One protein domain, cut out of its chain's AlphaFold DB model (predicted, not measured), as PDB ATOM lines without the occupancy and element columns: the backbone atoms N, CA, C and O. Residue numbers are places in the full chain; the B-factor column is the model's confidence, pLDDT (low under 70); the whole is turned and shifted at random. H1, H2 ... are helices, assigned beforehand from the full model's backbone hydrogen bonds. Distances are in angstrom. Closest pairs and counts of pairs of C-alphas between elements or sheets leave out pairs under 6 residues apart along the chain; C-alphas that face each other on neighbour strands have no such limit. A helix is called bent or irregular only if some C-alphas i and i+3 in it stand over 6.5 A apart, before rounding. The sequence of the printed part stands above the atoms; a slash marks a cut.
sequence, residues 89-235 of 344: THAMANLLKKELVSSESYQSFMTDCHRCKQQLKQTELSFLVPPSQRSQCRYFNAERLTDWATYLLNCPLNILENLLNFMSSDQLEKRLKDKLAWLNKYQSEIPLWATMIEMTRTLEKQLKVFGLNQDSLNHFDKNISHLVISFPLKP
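This is residues 89 to 235 of the 344 residues of an uncharacterized protein of Crocosphaera watsonii WH 0005 (UniProt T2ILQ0). The model is a long body of helices in two halves, with H1 and H6 side by side in one half and H2 and H5 side by side in the other, each pair running opposite ways. H3 lies in the middle, slanted against H6, while H7 packs on H6 toward one end of the long axis and the short H4 lies at the other. The printed part has 147 residues with eight named helices, H1 to H8 in chain order, and no named strand; the class is all helix. It is only just loose, close to compact, with a radius of gyration of the C-alphas of 18.0 A, and spans 60 by 29 by 28 A.

H1, residues 89 to 102, and H2, residues 104 to 120, only just touch, with 3 pairs of C-alphas within 8 A, and only at the corner; they are about perpendicular, at 89 degrees. With its residues 196 to 204 alone, H6, residues 190 to 210, touches H1, the closest C-alphas being those of Met 92 and Thr 200, 5.7 A apart, at a shallow tilt of 14 degrees, opposite ways. H2 touches residues 179 to 186 of H5, residues 169 to 186, at a shallow tilt of 25 degrees, opposite ways; the closest C-alphas, those of Cys 116 and Lys 179, are 6.9 A apart. H3, residues 140 to 153, touches residues 190 to 197 of H6, the hub, at a steep tilt of 46 degrees; the closest C-alphas, of Thr 146 and Ala 194, are 6.0 A apart. H3 and H5 only just touch, with 3 pairs of C-alphas within 8 A, the closest those of Ala 149 and Leu 183, 7.4 A apart. H4, residues 157 to 163, is close to H5 but not clearly touching, the closest C-alphas being those of Glu 161 and Ser 169, 6.5 A apart. H7, residues 216 to 223, touches residues 202 to 207 of H6, with the C-alphas of Leu 203 and Phe 220 closest at 6.2 A. H8, residues 231 to 235, is close to H6 but not clearly touching, with the C-alphas of Leu 192 and Leu 233 closest at 7.1 A. Every O i to N i+4 pair is within hydrogen-bond range in H1, H2, H4, H6 and H7; the counts are 9 of 10 in H3, 9 of 14 in H5 and 0 of 1 in H8, where 1 of 2 O i to N i+3 pairs is within range.

H1 begins at C-alpha 89, (144.493, 267.452, 147.494), and is 20.0 A long; H2 is 24.2 A and H3 21.1 A. H5, 24.8 A, has a kink of 56 degrees near residue 179 and is irregular, C-alphas 179 and 182 being 7.5 A apart; H8 is only just irregular, C-alphas 232 and 235 being 7.0 A apart. H6, 30.1 A, ends at C-alpha 210, (131.867, 264.319, 153.686), and H8 ends at C-alpha 235, (152.544, 276.804, 162.313).

The two C-alphas farthest apart, those of Ser 168 and Gln 214, are 59.9 A apart. The printed part has no cut. The link from H2 to H3, residues 121 to 139, is long. The mean pLDDT of the printed part is 90.1, with residues 133 to 141 under 70.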
ATOM      1  N   THR A  89     143.328 268.304 147.759       93.12
ATOM      2  CA  THR A  89     144.493 267.452 147.494       93.12
ATOM      3  C   THR A  89     145.665 268.288 146.974       93.12
ATOM      4  O   THR A  89     146.795 268.196 147.461       93.12
ATOM      5  N   HIS A  90     145.406 269.184 146.027       91.94
ATOM      6  CA  HIS A  90     146.369 270.125 145.478       91.94
ATOM      7  C   HIS A  90     146.765 271.189 146.500       91.94
ATOM      8  O   HIS A  90     147.954 271.511 146.610       91.94
ATOM      9  N   ALA A  91     145.818 271.714 147.284       94.00
ATOM     10  CA  ALA A  91     146.112 272.662 148.352       94.00
ATOM     11  C   ALA A  91     147.066 272.062 149.392       94.00
ATOM     12  O   ALA A  91     148.104 272.659 149.692       94.00
ATOM     13  N   MET A  92     146.759 270.864 149.888       94.75
ATOM     14  CA  MET A  92     147.559 270.156 150.882       94.75
ATOM     15  C   MET A  92     148.922 269.736 150.333       94.75
ATOM     16  O   MET A  92     149.946 269.987 150.974       94.75
ATOM     17  N   ALA A  93     148.974 269.203 149.110       91.00
ATOM     18  CA  ALA A  93     150.234 268.893 148.442       91.00
ATOM     19  C   ALA A  93     151.117 270.141 148.280       91.00
ATOM     20  O   ALA A  93     152.331 270.073 148.483       91.00
ATOM     21  N   ASN A  94     150.525 271.295 147.956       91.62
ATOM     22  CA  ASN A  94     151.239 272.566 147.854       91.62
ATOM     23  C   ASN A  94     151.708 273.098 149.219       91.62
ATOM     24  O   ASN A  94     152.796 273.675 149.294       91.62
ATOM     25  N   LEU A  95     150.932 272.908 150.290       93.56
ATOM     26  CA  LEU A  95     151.345 273.257 151.653       93.56
ATOM     27  C   LEU A  95     152.533 272.406 152.111       93.56
ATOM     28  O   LEU A  95     153.566 272.969 152.477       93.56
ATOM     29  N   LEU A  96     152.430 271.076 152.002       92.88
ATOM     30  CA  LEU A  96     153.535 270.153 152.289       92.88
ATOM     31  C   LEU A  96     154.769 270.489 151.461       92.88
ATOM     32  O   LEU A  96     155.887 270.518 151.972       92.88
ATOM     33  N   LYS A  97     154.569 270.786 150.174       90.38
ATOM     34  CA  LYS A  97     155.648 271.181 149.276       90.38
ATOM     35  C   LYS A  97     156.420 272.375 149.788       90.38
ATOM     36  O   LYS A  97     157.647 272.325 149.804       90.38
ATOM     37  N   LYS A  98     155.716 273.441 150.160       91.62
ATOM     38  CA  LYS A  98     156.351 274.666 150.645       91.62
ATOM     39  C   LYS A  98     157.168 274.386 151.901       91.62
ATOM     40  O   LYS A  98     158.321 274.789 151.936       91.62
ATOM     41  N   GLU A  99     156.609 273.636 152.848       92.31
ATOM     42  CA  GLU A  99     157.270 273.310 154.116       92.31
ATOM     43  C   GLU A  99     158.537 272.459 153.921       92.31
ATOM     44  O   GLU A  99     159.622 272.800 154.396       92.31
ATOM     45  N   LEU A 100     158.425 271.372 153.154       90.50
ATOM     46  CA  LEU A 100     159.515 270.418 152.950       90.50
ATOM     47  C   LEU A 100     160.623 270.964 152.037       90.50
ATOM     48  O   LEU A 100     161.789 270.612 152.199       90.50
ATOM     49  N   VAL A 101     160.286 271.827 151.071       87.62
ATOM     50  CA  VAL A 101     161.295 272.492 150.225       87.62
ATOM     51  C   VAL A 101     162.097 273.515 151.020       87.62
ATOM     52  O   VAL A 101     163.298 273.623 150.795       87.62
ATOM     53  N   SER A 102     161.470 274.227 151.960       88.00
ATOM     54  CA  SER A 102     162.185 275.168 152.831       88.00
ATOM     55  C   SER A 102     163.053 274.497 153.900       88.00
ATOM     56  O   SER A 102     163.912 275.158 154.471       88.00
ATOM     57  N   SER A 103     162.855 273.205 154.183       91.50
ATOM     58  CA  SER A 103     163.642 272.476 155.182       91.50
ATOM     59  C   SER A 103     164.967 271.969 154.603       91.50
ATOM     60  O   SER A 103     164.999 271.013 153.824       91.50
ATOM     61  N   GLU A 104     166.081 272.565 155.037       93.62
ATOM     62  CA  GLU A 104     167.438 272.110 154.689       93.62
ATOM     63  C   GLU A 104     167.693 270.656 155.107       93.62
ATOM     64  O   GLU A 104     168.347 269.887 154.391       93.62
ATOM     65  N   SER A 105     167.138 270.253 156.251       94.06
ATOM     66  CA  SER A 105     167.278 268.891 156.754       94.06
ATOM     67  C   SER A 105     166.539 267.887 155.875       94.06
ATOM     68  O   SER A 105     167.119 266.865 155.499       94.06
ATOM     69  N   TYR A 106     165.325 268.217 155.419       93.12
ATOM     70  CA  TYR A 106     164.603 267.376 154.468       93.12
ATOM     71  C   TYR A 106     165.338 267.270 153.123       93.12
ATOM     72  O   TYR A 106     165.453 266.179 152.565       93.12
ATOM     73  N   GLN A 107     165.912 268.365 152.606       91.75
ATOM     74  CA  GLN A 107     166.727 268.304 151.381       91.75
ATOM     75  C   GLN A 107     167.973 267.420 151.556       91.75
ATOM     76  O   GLN A 107     168.324 266.634 150.665       91.75
ATOM     77  N   SER A 108     168.613 267.494 152.722       94.62
ATOM     78  CA  SER A 108     169.745 266.633 153.067       94.62
ATOM     79  C   SER A 108     169.319 265.161 153.147       94.62
ATOM     80  O   SER A 108     169.957 264.306 152.537       94.62
ATOM     81  N   PHE A 109     168.190 264.872 153.802       94.56
ATOM     82  CA  PHE A 109     167.612 263.528 153.889       94.56
ATOM     83  C   PHE A 109     167.326 262.936 152.504       94.56
ATOM     84  O   PHE A 109     167.654 261.781 152.230       94.56
ATOM     85  N   MET A 110     166.776 263.735 151.588       91.50
ATOM     86  CA  MET A 110     166.508 263.310 150.212       91.50
ATOM     87  C   MET A 110     167.793 262.971 149.445       91.50
ATOM     88  O   MET A 110     167.817 262.002 148.679       91.50
ATOM     89  N   THR A 111     168.857 263.743 149.668       92.06
ATOM     90  CA  THR A 111     170.182 263.502 149.081       92.06
ATOM     91  C   THR A 111     170.795 262.211 149.622       92.06
ATOM     92  O   THR A 111     171.257 261.367 148.848       92.06
ATOM     93  N   ASP A 112     170.719 261.999 150.935       94.50
ATOM     94  CA  ASP A 112     171.220 260.789 151.583       94.50
ATOM     95  C   ASP A 112     170.425 259.541 151.163       94.50
ATOM     96  O   ASP A 112     171.028 258.510 150.859       94.50
ATOM     97  N   CYS A 113     169.099 259.643 151.003       92.56
ATOM     98  CA  CYS A 113     168.270 258.584 150.418       92.56
ATOM     99  C   CYS A 113     168.731 258.215 149.000       92.56
ATOM    100  O   CYS A 113     168.808 257.034 148.648       92.56
ATOM    101  N   HIS A 114     169.041 259.213 148.166       90.75
ATOM    102  CA  HIS A 114     169.521 258.973 146.807       90.75
ATOM    103  C   HIS A 114     170.869 258.241 146.804       90.75
ATOM    104  O   HIS A 114     171.030 257.255 146.081       90.75
ATOM    105  N   ARG A 115     171.810 258.678 147.649       92.19
ATOM    106  CA  ARG A 115     173.114 258.025 147.817       92.19
ATOM    107  C   ARG A 115     172.962 256.594 148.338       92.19
ATOM    108  O   ARG A 115     173.523 255.674 147.748       92.19
ATOM    109  N   CYS A 116     172.153 256.393 149.378       93.31
ATOM    110  CA  CYS A 116     171.850 255.080 149.951       93.31
ATOM    111  C   CYS A 116     171.307 254.120 148.884       93.31
ATOM    112  O   CYS A 116     171.809 253.012 148.707       93.31
ATOM    113  N   LYS A 117     170.356 254.581 148.067       91.81
ATOM    114  CA  LYS A 117     169.824 253.794 146.952       91.81
ATOM    115  C   LYS A 117     170.899 253.332 145.971       91.81
ATOM    116  O   LYS A 117     170.823 252.204 145.493       91.81
ATOM    117  N   GLN A 118     171.853 254.192 145.621       90.81
ATOM    118  CA  GLN A 118     172.945 253.810 144.724       90.81
ATOM    119  C   GLN A 118     173.858 252.763 145.372       90.81
ATOM    120  O   GLN A 118     174.217 251.791 144.717       90.81
ATOM    121  N   GLN A 119     174.166 252.929 146.660       91.50
ATOM    122  CA  GLN A 119     175.045 252.028 147.404       91.50
ATOM    123  C   GLN A 119     174.432 250.644 147.649       91.50
ATOM    124  O   GLN A 119     175.161 249.659 147.631       91.50
ATOM    125  N   LEU A 120     173.116 250.552 147.868       92.62
ATOM    126  CA  LEU A 120     172.460 249.295 148.246       92.62
ATOM    127  C   LEU A 120     171.970 248.449 147.060       92.62
ATOM    128  O   LEU A 120     171.834 247.234 147.188       92.62
ATOM    129  N   LYS A 121     171.714 249.061 145.896       86.00
ATOM    130  CA  LYS A 121     171.034 248.434 144.743       86.00
ATOM    131  C   LYS A 121     171.649 247.136 144.208       86.00
ATOM    132  O   LYS A 121     170.940 246.386 143.549       86.00
ATOM    133  N   GLN A 122     172.936 246.899 144.434       87.25
ATOM    134  CA  GLN A 122     173.661 245.709 143.967       87.25
ATOM    135  C   GLN A 122     174.375 245.008 145.129       87.25
ATOM    136  O   GLN A 122     175.495 244.530 144.995       87.25
ATOM    137  N   THR A 123     173.735 245.000 146.298       90.38
ATOM    138  CA  THR A 123     174.261 244.384 147.521       90.38
ATOM    139  C   THR A 123     173.241 243.424 148.121       90.38
ATOM    140  O   THR A 123     172.063 243.429 147.747       90.38
ATOM    141  N   GLU A 124     173.681 242.647 149.107       90.88
ATOM    142  CA  GLU A 124     172.841 241.792 149.945       90.88
ATOM    143  C   GLU A 124     171.716 242.563 150.661       90.88
ATOM    144  O   GLU A 124     170.684 241.989 150.983       90.88
ATOM    145  N   LEU A 125     171.871 243.880 150.836       93.00
ATOM    146  CA  LEU A 125     170.901 244.775 151.474       93.00
ATOM    147  C   LEU A 125     169.960 245.473 150.472       93.00
ATOM    148  O   LEU A 125     169.286 246.443 150.821       93.00
ATOM    149  N   SER A 126     169.896 245.022 149.215       92.19
ATOM    150  CA  SER A 126     169.081 245.665 148.166       92.19
ATOM    151  C   SER A 126     167.579 245.737 148.487       92.19
ATOM    152  O   SER A 126     166.896 246.645 148.013       92.19
ATOM    153  N   PHE A 127     167.070 244.846 149.341       90.94
ATOM    154  CA  PHE A 127     165.686 244.868 149.825       90.94
ATOM    155  C   PHE A 127     165.391 246.020 150.807       90.94
ATOM    156  O   PHE A 127     164.227 246.353 151.012       90.94
ATOM    157  N   LEU A 128     166.423 246.665 151.369       93.31
ATOM    158  CA  LEU A 128     166.306 247.829 152.261       93.31
ATOM    159  C   LEU A 128     166.388 249.173 151.520       93.31
ATOM    160  O   LEU A 128     166.351 250.234 152.145       93.31
ATOM    161  N   VAL A 129     166.519 249.156 150.192       92.62
ATOM    162  CA  VAL A 129     166.663 250.362 149.365       92.62
ATOM    163  C   VAL A 129     165.479 251.323 149.564       92.62
ATOM    164  O   VAL A 129     164.327 250.894 149.472       92.62
ATOM    165  N   PRO A 130     165.725 252.639 149.729       90.94
ATOM    166  CA  PRO A 130     164.641 253.604 149.839       90.94
ATOM    167  C   PRO A 130     163.795 253.667 148.555       90.94
ATOM    168  O   PRO A 130     164.323 253.549 147.431       90.94
ATOM    169  N   PRO A 131     162.475 253.900 148.683       87.81
ATOM    170  CA  PRO A 131     161.555 253.906 147.555       87.81
ATOM    171  C   PRO A 131     161.926 254.949 146.493       87.81
ATOM    172  O   PRO A 131     162.509 256.004 146.747       87.81
ATOM    173  N   SER A 132     161.598 254.652 145.231       75.62
ATOM    174  CA  SER A 132     161.915 255.545 144.116       75.62
ATOM    175  C   SER A 132     161.097 256.834 144.141       75.62
ATOM    176  O   SER A 132     159.869 256.794 144.064       75.62
ATOM    177  N   GLN A 133     161.790 257.968 144.083       65.00
ATOM    178  CA  GLN A 133     161.189 259.271 143.836       65.00
ATOM    179  C   GLN A 133     160.864 259.404 142.341       65.00
ATOM    180  O   GLN A 133     161.761 259.542 141.511       65.00
ATOM    181  N   ARG A 134     159.582 259.337 141.964       56.62
ATOM    182  CA  ARG A 134     159.157 259.738 140.613       56.62
ATOM    183  C   ARG A 134     159.097 261.266 140.553       56.62
ATOM    184  O   ARG A 134     158.522 261.897 141.439       56.62
ATOM    185  N   SER A 135     159.689 261.852 139.515       46.28
ATOM    186  CA  SER A 135     159.936 263.296 139.385       46.28
ATOM    187  C   SER A 135     158.679 264.171 139.393       46.28
ATOM    188  O   SER A 135     158.762 265.294 139.880       46.28
ATOM    189  N   GLN A 136     157.537 263.668 138.910       41.19
ATOM    190  CA  GLN A 136     156.296 264.444 138.753       41.19
ATOM    191  C   GLN A 136     155.385 264.479 139.996       41.19
ATOM    192  O   GLN A 136     154.494 265.313 140.059       41.19
ATOM    193  N   CYS A 137     155.626 263.642 141.016       48.84
ATOM    194  CA  CYS A 137     154.762 263.542 142.208       48.84
ATOM    195  C   CYS A 137     155.593 263.482 143.500       48.84
ATOM    196  O   CYS A 137     155.395 262.608 144.342       48.84
ATOM    197  N   ARG A 138     156.596 264.360 143.640       47.56
ATOM    198  CA  ARG A 138     157.593 264.284 144.730       47.56
ATOM    199  C   ARG A 138     156.977 264.304 146.138       47.56
ATOM    200  O   ARG A 138     157.505 263.623 147.005       47.56
ATOM    201  N   TYR A 139     155.846 264.981 146.341       52.84
ATOM    202  CA  TYR A 139     155.190 265.095 147.654       52.84
ATOM    203  C   TYR A 139     154.274 263.910 147.981       52.84
ATOM    204  O   TYR A 139     154.210 263.503 149.131       52.84
ATOM    205  N   PHE A 140     153.712 263.237 146.970       55.50
ATOM    206  CA  PHE A 140     153.111 261.906 147.146       55.50
ATOM    207  C   PHE A 140     154.154 260.826 147.486       55.50
ATOM    208  O   PHE A 140     153.809 259.756 147.976       55.50
ATOM    209  N   ASN A 141     155.443 261.082 147.231       68.94
ATOM    210  CA  ASN A 141     156.526 260.177 147.624       68.94
ATOM    211  C   ASN A 141     157.106 260.487 149.006       68.94
ATOM    212  O   ASN A 141     157.870 259.658 149.496       68.94
ATOM    213  N   ALA A 142     156.783 261.644 149.600       81.88
ATOM    214  CA  ALA A 142     157.261 262.006 150.932       81.88
ATOM    215  C   ALA A 142     156.778 260.972 151.954       81.88
ATOM    216  O   ALA A 142     157.604 260.404 152.651       81.88
ATOM    217  N   GLU A 143     155.489 260.624 151.896       86.88
ATOM    218  CA  GLU A 143     154.848 259.566 152.691       86.88
ATOM    219  C   GLU A 143     155.607 258.241 152.603       86.88
ATOM    220  O   GLU A 143     156.095 257.723 153.599       86.88
ATOM    221  N   ARG A 144     155.865 257.748 151.386       88.31
ATOM    222  CA  ARG A 144     156.601 256.485 151.209       88.31
ATOM    223  C   ARG A 144     158.018 256.523 151.783       88.31
ATOM    224  O   ARG A 144     158.515 255.492 152.223       88.31
ATOM    225  N   LEU A 145     158.694 257.669 151.720       90.19
ATOM    226  CA  LEU A 145     160.046 257.818 152.259       90.19
ATOM    227  C   LEU A 145     160.045 257.951 153.781       90.19
ATOM    228  O   LEU A 145     160.900 257.344 154.419       90.19
ATOM    229  N   THR A 146     159.109 258.709 154.353       91.31
ATOM    230  CA  THR A 146     158.959 258.832 155.807       91.31
ATOM    231  C   THR A 146     158.545 257.507 156.422       91.31
ATOM    232  O   THR A 146     159.120 257.118 157.433       91.31
ATOM    233  N   ASP A 147     157.646 256.766 155.775       91.31
ATOM    234  CA  ASP A 147     157.243 255.425 156.192       91.31
ATOM    235  C   ASP A 147     158.431 254.470 156.144       91.31
ATOM    236  O   ASP A 147     158.763 253.848 157.148       91.31
ATOM    237  N   TRP A 148     159.135 254.400 155.005       94.38
ATOM    238  CA  TRP A 148     160.342 253.577 154.865       94.38
ATOM    239  C   TRP A 148     161.367 253.883 155.962       94.38
ATOM    240  O   TRP A 148     161.879 252.963 156.598       94.38
ATOM    241  N   ALA A 149     161.638 255.163 156.210       95.00
ATOM    242  CA  ALA A 149     162.594 255.587 157.221       95.00
ATOM    243  C   ALA A 149     162.128 255.221 158.638       95.00
ATOM    244  O   ALA A 149     162.917 254.713 159.433       95.00
ATOM    245  N   THR A 150     160.843 255.421 158.935       94.19
ATOM    246  CA  THR A 150     160.231 255.074 160.223       94.19
ATOM    247  C   THR A 150     160.288 253.569 160.464       94.19
ATOM    248  O   THR A 150     160.710 253.139 161.535       94.19
ATOM    249  N   TYR A 151     159.920 252.753 159.473       93.38
ATOM    250  CA  TYR A 151     159.998 251.298 159.581       93.38
ATOM    251  C   TYR A 151     161.435 250.823 159.765       93.38
ATOM    252  O   TYR A 151     161.675 249.952 160.594       93.38
ATOM    253  N   LEU A 152     162.396 251.401 159.040       92.56
ATOM    254  CA  LEU A 152     163.792 250.982 159.127       92.56
ATOM    255  C   LEU A 152     164.425 251.340 160.477       92.56
ATOM    256  O   LEU A 152     165.145 250.517 161.033       92.56
ATOM    257  N   LEU A 153     164.124 252.522 161.027       92.62
ATOM    258  CA  LEU A 153     164.586 252.940 162.358       92.62
ATOM    259  C   LEU A 153     164.017 252.072 163.488       92.62
ATOM    260  O   LEU A 153     164.676 251.898 164.508       92.62
ATOM    261  N   ASN A 154     162.809 251.534 163.306       91.50
ATOM    262  CA  ASN A 154     162.133 250.696 164.296       91.50
ATOM    263  C   ASN A 154     162.233 249.192 163.987       91.50
ATOM    264  O   ASN A 154     161.617 248.389 164.687       91.50
ATOM    265  N   CYS A 155     162.968 248.798 162.943       90.38
ATOM    266  CA  CYS A 155     163.068 247.407 162.512       90.38
ATOM    267  C   CYS A 155     163.867 246.585 163.538       90.38
ATOM    268  O   CYS A 155     165.045 246.879 163.766       90.38
ATOM    269  N   PRO A 156     163.276 245.540 164.144       88.56
ATOM    270  CA  PRO A 156     163.996 244.660 165.055       88.56
ATOM    271  C   PRO A 156     165.142 243.921 164.350       88.56
ATOM    272  O   PRO A 156     164.948 243.315 163.293       88.56
ATOM    273  N   LEU A 157     166.335 243.928 164.956       87.00
ATOM    274  CA  LEU A 157     167.538 243.339 164.351       87.00
ATOM    275  C   LEU A 157     167.374 241.839 164.053       87.00
ATOM    276  O   LEU A 157     167.825 241.377 163.009       87.00
ATOM    277  N   ASN A 158     166.648 241.105 164.897       88.94
ATOM    278  CA  ASN A 158     166.385 239.674 164.720       88.94
ATOM    279  C   ASN A 158     165.637 239.343 163.412       88.94
ATOM    280  O   ASN A 158     165.828 238.268 162.848       88.94
ATOM    281  N   ILE A 159     164.796 240.250 162.897       90.38
ATOM    282  CA  ILE A 159     164.147 240.062 161.590       90.38
ATOM    283  C   ILE A 159     165.206 240.076 160.485       90.38
ATOM    284  O   ILE A 159     165.179 239.230 159.592       90.38
ATOM    285  N   LEU A 160     166.157 241.009 160.557       90.50
ATOM    286  CA  LEU A 160     167.238 241.121 159.579       90.50
ATOM    287  C   LEU A 160     168.218 239.948 159.683       90.50
ATOM    288  O   LEU A 160     168.631 239.434 158.650       90.50
ATOM    289  N   GLU A 161     168.531 239.488 160.896       89.75
ATOM    290  CA  GLU A 161     169.352 238.290 161.124       89.75
ATOM    291  C   GLU A 161     168.717 237.042 160.501       89.75
ATOM    292  O   GLU A 161     169.396 236.279 159.817       89.75
ATOM    293  N   ASN A 162     167.401 236.868 160.654       90.25
ATOM    294  CA  ASN A 162     166.678 235.753 160.044       90.25
ATOM    295  C   ASN A 162     166.686 235.816 158.507       90.25
ATOM    296  O   ASN A 162     166.825 234.785 157.850       90.25
ATOM    297  N   LEU A 163     166.540 237.013 157.924       90.50
ATOM    298  CA  LEU A 163     166.563 237.209 156.468       90.50
ATOM    299  C   LEU A 163     167.971 237.069 155.869       90.50
ATOM    300  O   LEU A 163     168.109 236.685 154.709       90.50
ATOM    301  N   LEU A 164     169.009 237.376 156.648       89.88
ATOM    302  CA  LEU A 164     170.418 237.342 156.253       89.88
ATOM    303  C   LEU A 164     171.185 236.268 157.036       89.88
ATOM    304  O   LEU A 164     172.317 236.481 157.461       89.88
ATOM    305  N   ASN A 165     170.576 235.088 157.184       86.06
ATOM    306  CA  ASN A 165     171.081 233.962 157.984       86.06
ATOM    307  C   ASN A 165     172.438 233.383 157.530       86.06
ATOM    308  O   ASN A 165     173.038 232.573 158.234       86.06
ATOM    309  N   PHE A 166     172.927 233.787 156.359       88.19
ATOM    310  CA  PHE A 166     174.247 233.440 155.836       88.19
ATOM    311  C   PHE A 166     175.365 234.365 156.353       88.19
ATOM    312  O   PHE A 166     176.535 234.128 156.056       88.19
ATOM    313  N   MET A 167     175.025 235.428 157.089       88.88
ATOM    314  CA  MET A 167     175.950 236.403 157.667       88.88
ATOM    315  C   MET A 167     175.903 236.331 159.199       88.88
ATOM    316  O   MET A 167     174.834 236.220 159.789       88.88
ATOM    317  N   SER A 168     177.060 236.423 159.865       90.00
ATOM    318  CA  SER A 168     177.099 236.524 161.335       90.00
ATOM    319  C   SER A 168     176.505 237.854 161.817       90.00
ATOM    320  O   SER A 168     176.716 238.870 161.147       90.00
ATOM    321  N   SER A 169     175.896 237.887 163.006       88.12
ATOM    322  CA  SER A 169     175.320 239.106 163.602       88.12
ATOM    323  C   SER A 169     176.282 240.304 163.600       88.12
ATOM    324  O   SER A 169     175.904 241.385 163.153       88.12
ATOM    325  N   ASP A 170     177.557 240.111 163.963       89.88
ATOM    326  CA  ASP A 170     178.563 241.190 163.982       89.88
ATOM    327  C   ASP A 170     178.817 241.801 162.593       89.88
ATOM    328  O   ASP A 170     178.962 243.017 162.426       89.88
ATOM    329  N   GLN A 171     178.884 240.952 161.562       90.69
ATOM    330  CA  GLN A 171     179.058 241.398 160.178       90.69
ATOM    331  C   GLN A 171     177.830 242.173 159.699       90.69
ATOM    332  O   GLN A 171     177.990 243.217 159.059       90.69
ATOM    333  N   LEU A 172     176.629 241.693 160.036       90.44
ATOM    334  CA  LEU A 172     175.376 242.351 159.689       90.44
ATOM    335  C   LEU A 172     175.292 243.727 160.344       90.44
ATOM    336  O   LEU A 172     175.076 244.723 159.655       90.44
ATOM    337  N   GLU A 173     175.540 243.809 161.647       89.94
ATOM    338  CA  GLU A 173     175.506 245.069 162.380       89.94
ATOM    339  C   GLU A 173     176.512 246.077 161.805       89.94
ATOM    340  O   GLU A 173     176.173 247.241 161.579       89.94
ATOM    341  N   LYS A 174     177.731 245.629 161.471       92.12
ATOM    342  CA  LYS A 174     178.741 246.476 160.823       92.12
ATOM    343  C   LYS A 174     178.278 246.982 159.456       92.12
ATOM    344  O   LYS A 174     178.476 248.158 159.150       92.12
ATOM    345  N   ARG A 175     177.659 246.124 158.636       92.06
ATOM    346  CA  ARG A 175     177.123 246.497 157.314       92.06
ATOM    347  C   ARG A 175     175.969 247.490 157.428       92.06
ATOM    348  O   ARG A 175     175.960 248.488 156.708       92.06
ATOM    349  N   LEU A 176     175.033 247.256 158.347       92.31
ATOM    350  CA  LEU A 176     173.912 248.162 158.604       92.31
ATOM    351  C   LEU A 176     174.412 249.516 159.113       92.31
ATOM    352  O   LEU A 176     173.991 250.549 158.598       92.31
ATOM    353  N   LYS A 177     175.369 249.534 160.048       91.50
ATOM    354  CA  LYS A 177     175.995 250.777 160.516       91.50
ATOM    355  C   LYS A 177     176.676 251.531 159.372       91.50
ATOM    356  O   LYS A 177     176.418 252.717 159.201       91.50
ATOM    357  N   ASP A 178     177.473 250.854 158.547       92.44
ATOM    358  CA  ASP A 178     178.167 251.480 157.413       92.44
ATOM    359  C   ASP A 178     177.199 252.110 156.394       92.44
ATOM    360  O   ASP A 178     177.436 253.212 155.899       92.44
ATOM    361  N   LYS A 179     176.086 251.434 156.080       92.38
ATOM    362  CA  LYS A 179     175.176 251.863 155.003       92.38
ATOM    363  C   LYS A 179     173.977 252.694 155.449       92.38
ATOM    364  O   LYS A 179     173.439 253.448 154.637       92.38
ATOM    365  N   LEU A 180     173.536 252.557 156.697       93.62
ATOM    366  CA  LEU A 180     172.254 253.088 157.171       93.62
ATOM    367  C   LEU A 180     172.359 253.941 158.440       93.62
ATOM    368  O   LEU A 180     171.390 254.624 158.757       93.62
ATOM    369  N   ALA A 181     173.510 254.004 159.132       93.25
ATOM    370  CA  ALA A 181     173.630 254.817 160.354       93.25
ATOM    371  C   ALA A 181     173.379 256.316 160.126       93.25
ATOM    372  O   ALA A 181     173.001 257.022 161.059       93.25
ATOM    373  N   TRP A 182     173.539 256.805 158.891       95.75
ATOM    374  CA  TRP A 182     173.187 258.179 158.525       95.75
ATOM    375  C   TRP A 182     171.715 258.505 158.824       95.75
ATOM    376  O   TRP A 182     171.400 259.661 159.090       95.75
ATOM    377  N   LEU A 183     170.822 257.507 158.833       95.06
ATOM    378  CA  LEU A 183     169.398 257.700 159.104       95.06
ATOM    379  C   LEU A 183     169.141 258.208 160.530       95.06
ATOM    380  O   LEU A 183     168.208 258.978 160.745       95.06
ATOM    381  N   ASN A 184     170.020 257.866 161.478       93.69
ATOM    382  CA  ASN A 184     169.936 258.322 162.869       93.69
ATOM    383  C   ASN A 184     170.016 259.851 162.988       93.69
ATOM    384  O   ASN A 184     169.433 260.422 163.904       93.69
ATOM    385  N   LYS A 185     170.663 260.533 162.028       96.06
ATOM    386  CA  LYS A 185     170.685 262.005 161.950       96.06
ATOM    387  C   LYS A 185     169.275 262.605 161.881       96.06
ATOM    388  O   LYS A 185     169.069 263.719 162.343       96.06
ATOM    389  N   TYR A 186     168.325 261.869 161.306       96.31
ATOM    390  CA  TYR A 186     166.965 262.330 161.028       96.31
ATOM    391  C   TYR A 186     165.922 261.753 161.990       96.31
ATOM    392  O   TYR A 186     164.732 262.001 161.812       96.31
ATOM    393  N   GLN A 187     166.340 260.999 163.013       94.62
ATOM    394  CA  GLN A 187     165.437 260.278 163.917       94.62
ATOM    395  C   GLN A 187     164.416 261.193 164.614       94.62
ATOM    396  O   GLN A 187     163.280 260.783 164.836       94.62
ATOM    397  N   SER A 188     164.795 262.431 164.937       93.50
ATOM    398  CA  SER A 188     163.899 263.422 165.546       93.50
ATOM    399  C   SER A 188     162.998 264.143 164.537       93.50
ATOM    400  O   SER A 188     161.927 264.615 164.912       93.50
ATOM    401  N   GLU A 189     163.399 264.229 163.267       94.62
ATOM    402  CA  GLU A 189     162.681 264.984 162.232       94.62
ATOM    403  C   GLU A 189     161.697 264.136 161.430       94.62
ATOM    404  O   GLU A 189     160.636 264.630 161.049       94.62
ATOM    405  N   ILE A 190     162.003 262.854 161.215       94.81
ATOM    406  CA  ILE A 190     161.120 261.926 160.501       94.81
ATOM    407  C   ILE A 190     159.711 261.892 161.120       94.81
ATOM    408  O   ILE A 190     158.754 262.035 160.354       94.81
ATOM    409  N   PRO A 191     159.535 261.798 162.458       94.31
ATOM    410  CA  PRO A 191     158.212 261.879 163.071       94.31
ATOM    411  C   PRO A 191     157.495 263.201 162.785       94.31
ATOM    412  O   PRO A 191     156.293 263.200 162.553       94.31
ATOM    413  N   LEU A 192     158.213 264.331 162.735       94.94
ATOM    414  CA  LEU A 192     157.608 265.628 162.414       94.94
ATOM    415  C   LEU A 192     157.066 265.641 160.980       94.94
ATOM    416  O   LEU A 192     155.944 266.089 160.746       94.94
ATOM    417  N   TRP A 193     157.838 265.126 160.019       94.62
ATOM    418  CA  TRP A 193     157.399 265.016 158.627       94.62
ATOM    419  C   TRP A 193     156.223 264.053 158.470       94.62
ATOM    420  O   TRP A 193     155.272 264.379 157.757       94.62
ATOM    421  N   ALA A 194     156.254 262.915 159.167       93.25
ATOM    422  CA  ALA A 194     155.161 261.950 159.188       93.25
ATOM    423  C   ALA A 194     153.864 262.582 159.721       93.25
ATOM    424  O   ALA A 194     152.840 262.508 159.047       93.25
ATOM    425  N   THR A 195     153.913 263.310 160.844       95.25
ATOM    426  CA  THR A 195     152.734 264.002 161.393       95.25
ATOM    427  C   THR A 195     152.190 265.067 160.435       95.25
ATOM    428  O   THR A 195     150.976 265.213 160.305       95.25
ATOM    429  N   MET A 196     153.051 265.808 159.721       95.38
ATOM    430  CA  MET A 196     152.588 266.761 158.699       95.38
ATOM    431  C   MET A 196     151.823 266.071 157.569       95.38
ATOM    432  O   MET A 196     150.764 266.550 157.158       95.38
ATOM    433  N   ILE A 197     152.348 264.947 157.084       93.88
ATOM    434  CA  ILE A 197     151.707 264.141 156.045       93.88
ATOM    435  C   ILE A 197     150.374 263.594 156.561       93.88
ATOM    436  O   ILE A 197     149.354 263.753 155.892       93.88
ATOM    437  N   GLU A 198     150.344 263.043 157.773       94.56
ATOM    438  CA  GLU A 198     149.129 262.493 158.371       94.56
ATOM    439  C   GLU A 198     148.027 263.546 158.531       94.56
ATOM    440  O   GLU A 198     146.889 263.288 158.139       94.56
ATOM    441  N   MET A 199     148.351 264.760 158.997       96.31
ATOM    442  CA  MET A 199     147.379 265.858 159.064       96.31
ATOM    443  C   MET A 199     146.771 266.159 157.688       96.31
ATOM    444  O   MET A 199     145.552 266.244 157.552       96.31
ATOM    445  N   THR A 200     147.595 266.267 156.640       95.44
ATOM    446  CA  THR A 200     147.073 266.539 155.291       95.44
ATOM    447  C   THR A 200     146.217 265.408 154.733       95.44
ATOM    448  O   THR A 200     145.129 265.665 154.222       95.44
ATOM    449  N   ARG A 201     146.653 264.152 154.887       94.00
ATOM    450  CA  ARG A 201     145.917 262.971 154.418       94.00
ATOM    451  C   ARG A 201     144.603 262.790 155.159       94.00
ATOM    452  O   ARG A 201     143.625 262.356 154.558       94.00
ATOM    453  N   THR A 202     144.577 263.121 156.445       96.12
ATOM    454  CA  THR A 202     143.361 263.081 157.259       96.12
ATOM    455  C   THR A 202     142.328 264.065 156.726       96.12
ATOM    456  O   THR A 202     141.182 263.679 156.501       96.12
ATOM    457  N   LEU A 203     142.743 265.300 156.421       97.50
ATOM    458  CA  LEU A 203     141.847 266.295 155.838       97.50
ATOM    459  C   LEU A 203     141.351 265.891 154.442       97.50
ATOM    460  O   LEU A 203     140.153 265.947 154.180       97.50
ATOM    461  N   GLU A 204     142.253 265.466 153.555       95.56
ATOM    462  CA  GLU A 204     141.898 265.023 152.201       95.56
ATOM    463  C   GLU A 204     140.869 263.885 152.231       95.56
ATOM    464  O   GLU A 204     139.844 263.958 151.555       95.56
ATOM    465  N   LYS A 205     141.105 262.850 153.054       94.88
ATOM    466  CA  LYS A 205     140.179 261.717 153.216       94.88
ATOM    467  C   LYS A 205     138.817 262.170 153.728       94.88
ATOM    468  O   LYS A 205     137.803 261.721 153.202       94.88
ATOM    469  N   GLN A 206     138.798 263.059 154.719       96.62
ATOM    470  CA  GLN A 206     137.561 263.592 155.278       96.62
ATOM    471  C   GLN A 206     136.753 264.352 154.220       96.62
ATOM    472  O   GLN A 206     135.600 264.010 153.980       96.62
ATOM    473  N   LEU A 207     137.344 265.363 153.576       96.88
ATOM    474  CA  LEU A 207     136.609 266.219 152.639       96.88
ATOM    475  C   LEU A 207     136.221 265.489 151.347       96.88
ATOM    476  O   LEU A 207     135.270 265.882 150.675       96.88
ATOM    477  N   LYS A 208     136.931 264.412 150.998       94.81
ATOM    478  CA  LYS A 208     136.562 263.532 149.886       94.81
ATOM    479  C   LYS A 208     135.264 262.767 150.137       94.81
ATOM    480  O   LYS A 208     134.568 262.460 149.177       94.81
ATOM    481  N   VAL A 209     134.985 262.431 151.393       94.81
ATOM    482  CA  VAL A 209     133.824 261.630 151.797       94.81
ATOM    483  C   VAL A 209     132.655 262.520 152.206       94.81
ATOM    484  O   VAL A 209     131.548 262.347 151.715       94.81
ATOM    485  N   PHE A 210     132.910 263.498 153.072       95.00
ATOM    486  CA  PHE A 210     131.867 264.319 153.686       95.00
ATOM    487  C   PHE A 210     131.667 265.674 153.002       95.00
ATOM    488  O   PHE A 210     130.822 266.452 153.434       95.00
ATOM    489  N   GLY A 211     132.458 265.988 151.970       95.44
ATOM    490  CA  GLY A 211     132.502 267.324 151.381       95.44
ATOM    491  C   GLY A 211     133.023 268.387 152.355       95.44
ATOM    492  O   GLY A 211     133.546 268.083 153.428       95.44
ATOM    493  N   LEU A 212     132.897 269.653 151.955       96.50
ATOM    494  CA  LEU A 212     133.203 270.817 152.784       96.50
ATOM    495  C   LEU A 212     131.906 271.460 153.293       96.50
ATOM    496  O   LEU A 212     131.048 271.850 152.500       96.50
ATOM    497  N   ASN A 213     131.792 271.588 154.612       95.62
ATOM    498  CA  ASN A 213     130.641 272.131 155.340       95.62
ATOM    499  C   ASN A 213     131.067 272.732 156.694       95.62
ATOM    500  O   ASN A 213     132.225 272.612 157.095       95.62
ATOM    501  N   GLN A 214     130.139 273.349 157.427       93.94
ATOM    502  CA  GLN A 214     130.447 274.042 158.689       93.94
ATOM    503  C   GLN A 214     131.062 273.132 159.774       93.94
ATOM    504  O   GLN A 214     131.875 273.597 160.573       93.94
ATOM    505  N   ASP A 215     130.772 271.828 159.755       94.12
ATOM    506  CA  ASP A 215     131.330 270.854 160.705       94.12
ATOM    507  C   ASP A 215     132.731 270.357 160.325       94.12
ATOM    508  O   ASP A 215     133.395 269.680 161.111       94.12
ATOM    509  N   SER A 216     133.231 270.718 159.140       96.19
ATOM    510  CA  SER A 216     134.499 270.210 158.608       96.19
ATOM    511  C   SER A 216     135.700 270.521 159.501       96.19
ATOM    512  O   SER A 216     136.596 269.684 159.615       96.19
ATOM    513  N   LEU A 217     135.725 271.683 160.163       96.06
ATOM    514  CA  LEU A 217     136.790 272.014 161.115       96.06
ATOM    515  C   LEU A 217     136.726 271.113 162.358       96.06
ATOM    516  O   LEU A 217     137.735 270.536 162.748       96.06
ATOM    517  N   ASN A 218     135.533 270.936 162.929       95.75
ATOM    518  CA  ASN A 218     135.329 270.106 164.119       95.75
ATOM    519  C   ASN A 218     135.669 268.638 163.839       95.75
ATOM    520  O   ASN A 218     136.321 267.977 164.647       95.75
ATOM    521  N   HIS A 219     135.252 268.126 162.677       96.25
ATOM    522  CA  HIS A 219     135.611 266.785 162.226       96.25
ATOM    523  C   HIS A 219     137.118 266.638 162.039       96.25
ATOM    524  O   HIS A 219     137.674 265.628 162.464       96.25
ATOM    525  N   PHE A 220     137.787 267.646 161.475       97.44
ATOM    526  CA  PHE A 220     139.232 267.603 161.287       97.44
ATOM    527  C   PHE A 220     139.963 267.532 162.629       97.44
ATOM    528  O   PHE A 220     140.761 266.619 162.829       97.44
ATOM    529  N   ASP A 221     139.618 268.413 163.570       96.12
ATOM    530  CA  ASP A 221     140.217 268.453 164.907       96.12
ATOM    531  C   ASP A 221     139.993 267.140 165.671       96.12
ATOM    532  O   ASP A 221     140.907 266.623 166.318       96.12
ATOM    533  N   LYS A 222     138.799 266.548 165.545       96.56
ATOM    534  CA  LYS A 222     138.490 265.229 166.110       96.56
ATOM    535  C   LYS A 222     139.314 264.117 165.455       96.56
ATOM    536  O   LYS A 222     139.820 263.246 166.153       96.56
ATOM    537  N   ASN A 223     139.467 264.141 164.133       96.00
ATOM    538  CA  ASN A 223     140.181 263.103 163.388       96.00
ATOM    539  C   ASN A 223     141.697 263.131 163.608       96.00
ATOM    540  O   ASN A 223     142.350 262.126 163.353       96.00
ATOM    541  N   ILE A 224     142.259 264.250 164.071       96.06
ATOM    542  CA  ILE A 224     143.687 264.370 164.401       96.06
ATOM    543  C   ILE A 224     143.954 264.376 165.910       96.06
ATOM    544  O   ILE A 224     145.095 264.589 166.316       96.06
ATOM    545  N   SER A 225     142.946 264.164 166.764       93.75
ATOM    546  CA  SER A 225     143.104 264.309 168.219       93.75
ATOM    547  C   SER A 225     144.081 263.301 168.833       93.75
ATOM    548  O   SER A 225     144.598 263.527 169.924       93.75
ATOM    549  N   HIS A 226     144.332 262.179 168.149       93.12
ATOM    550  CA  HIS A 226     145.343 261.194 168.541       93.12
ATOM    551  C   HIS A 226     146.776 261.647 168.233       93.12
ATOM    552  O   HIS A 226     147.724 261.047 168.740       93.12
ATOM    553  N   LEU A 227     146.956 262.695 167.423       92.38
ATOM    554  CA  LEU A 227     148.266 263.203 167.034       92.38
ATOM    555  C   LEU A 227     148.843 264.145 168.078       92.38
ATOM    556  O   LEU A 227     148.231 265.126 168.501       92.38
ATOM    557  N   VAL A 228     150.105 263.904 168.426       88.88
ATOM    558  CA  VAL A 228     150.878 264.822 169.260       88.88
ATOM    559  C   VAL A 228     151.417 265.951 168.383       88.88
ATOM    560  O   VAL A 228     152.487 265.850 167.779       88.88
ATOM    561  N   ILE A 229     150.673 267.056 168.315       89.81
ATOM    562  CA  ILE A 229     151.092 268.261 167.590       89.81
ATOM    563  C   ILE A 229     152.082 269.049 168.455       89.81
ATOM    564  O   ILE A 229     151.718 269.891 169.282       89.81
ATOM    565  N   SER A 230     153.366 268.758 168.264       89.81
ATOM    566  CA  SER A 230     154.463 269.450 168.940       89.81
ATOM    567  C   SER A 230     154.547 270.932 168.540       89.81
ATOM    568  O   SER A 230     154.003 271.364 167.521       89.81
ATOM    569  N   PHE A 231     155.244 271.745 169.342       92.31
ATOM    570  CA  PHE A 231     155.394 273.184 169.082       92.31
ATOM    571  C   PHE A 231     155.892 273.518 167.655       92.31
ATOM    572  O   PHE A 231     155.285 274.395 167.036       92.31
ATOM    573  N   PRO A 232     156.883 272.803 167.076       91.69
ATOM    574  CA  PRO A 232     157.317 273.020 165.691       91.69
ATOM    575  C   PRO A 232     156.229 272.807 164.629       91.69
ATOM    576  O   PRO A 232     156.313 273.387 163.551       91.69
ATOM    577  N   LEU A 233     155.203 271.997 164.915       95.00
ATOM    578  CA  LEU A 233     154.139 271.658 163.964       95.00
ATOM    579  C   LEU A 233     152.942 272.613 164.019       95.00
ATOM    580  O   LEU A 233     152.149 272.651 163.076       95.00
ATOM    581  N   LYS A 234     152.816 273.425 165.077       95.19
ATOM    582  CA  LYS A 234     151.711 274.388 165.227       95.19
ATOM    583  C   LYS A 234     151.575 275.350 164.037       95.19
ATOM    584  O   LYS A 234     150.450 275.531 163.570       95.19
ATOM    585  N   PRO A 235     152.658 275.942 163.488       96.25
ATOM    586  CA  PRO A 235     152.544 276.804 162.313       96.25
ATOM    587  C   PRO A 235     151.976 276.073 161.094       96.25
ATOM    588  O   PRO A 235     151.174 276.645 160.358       96.25
TER     589      PRO A 235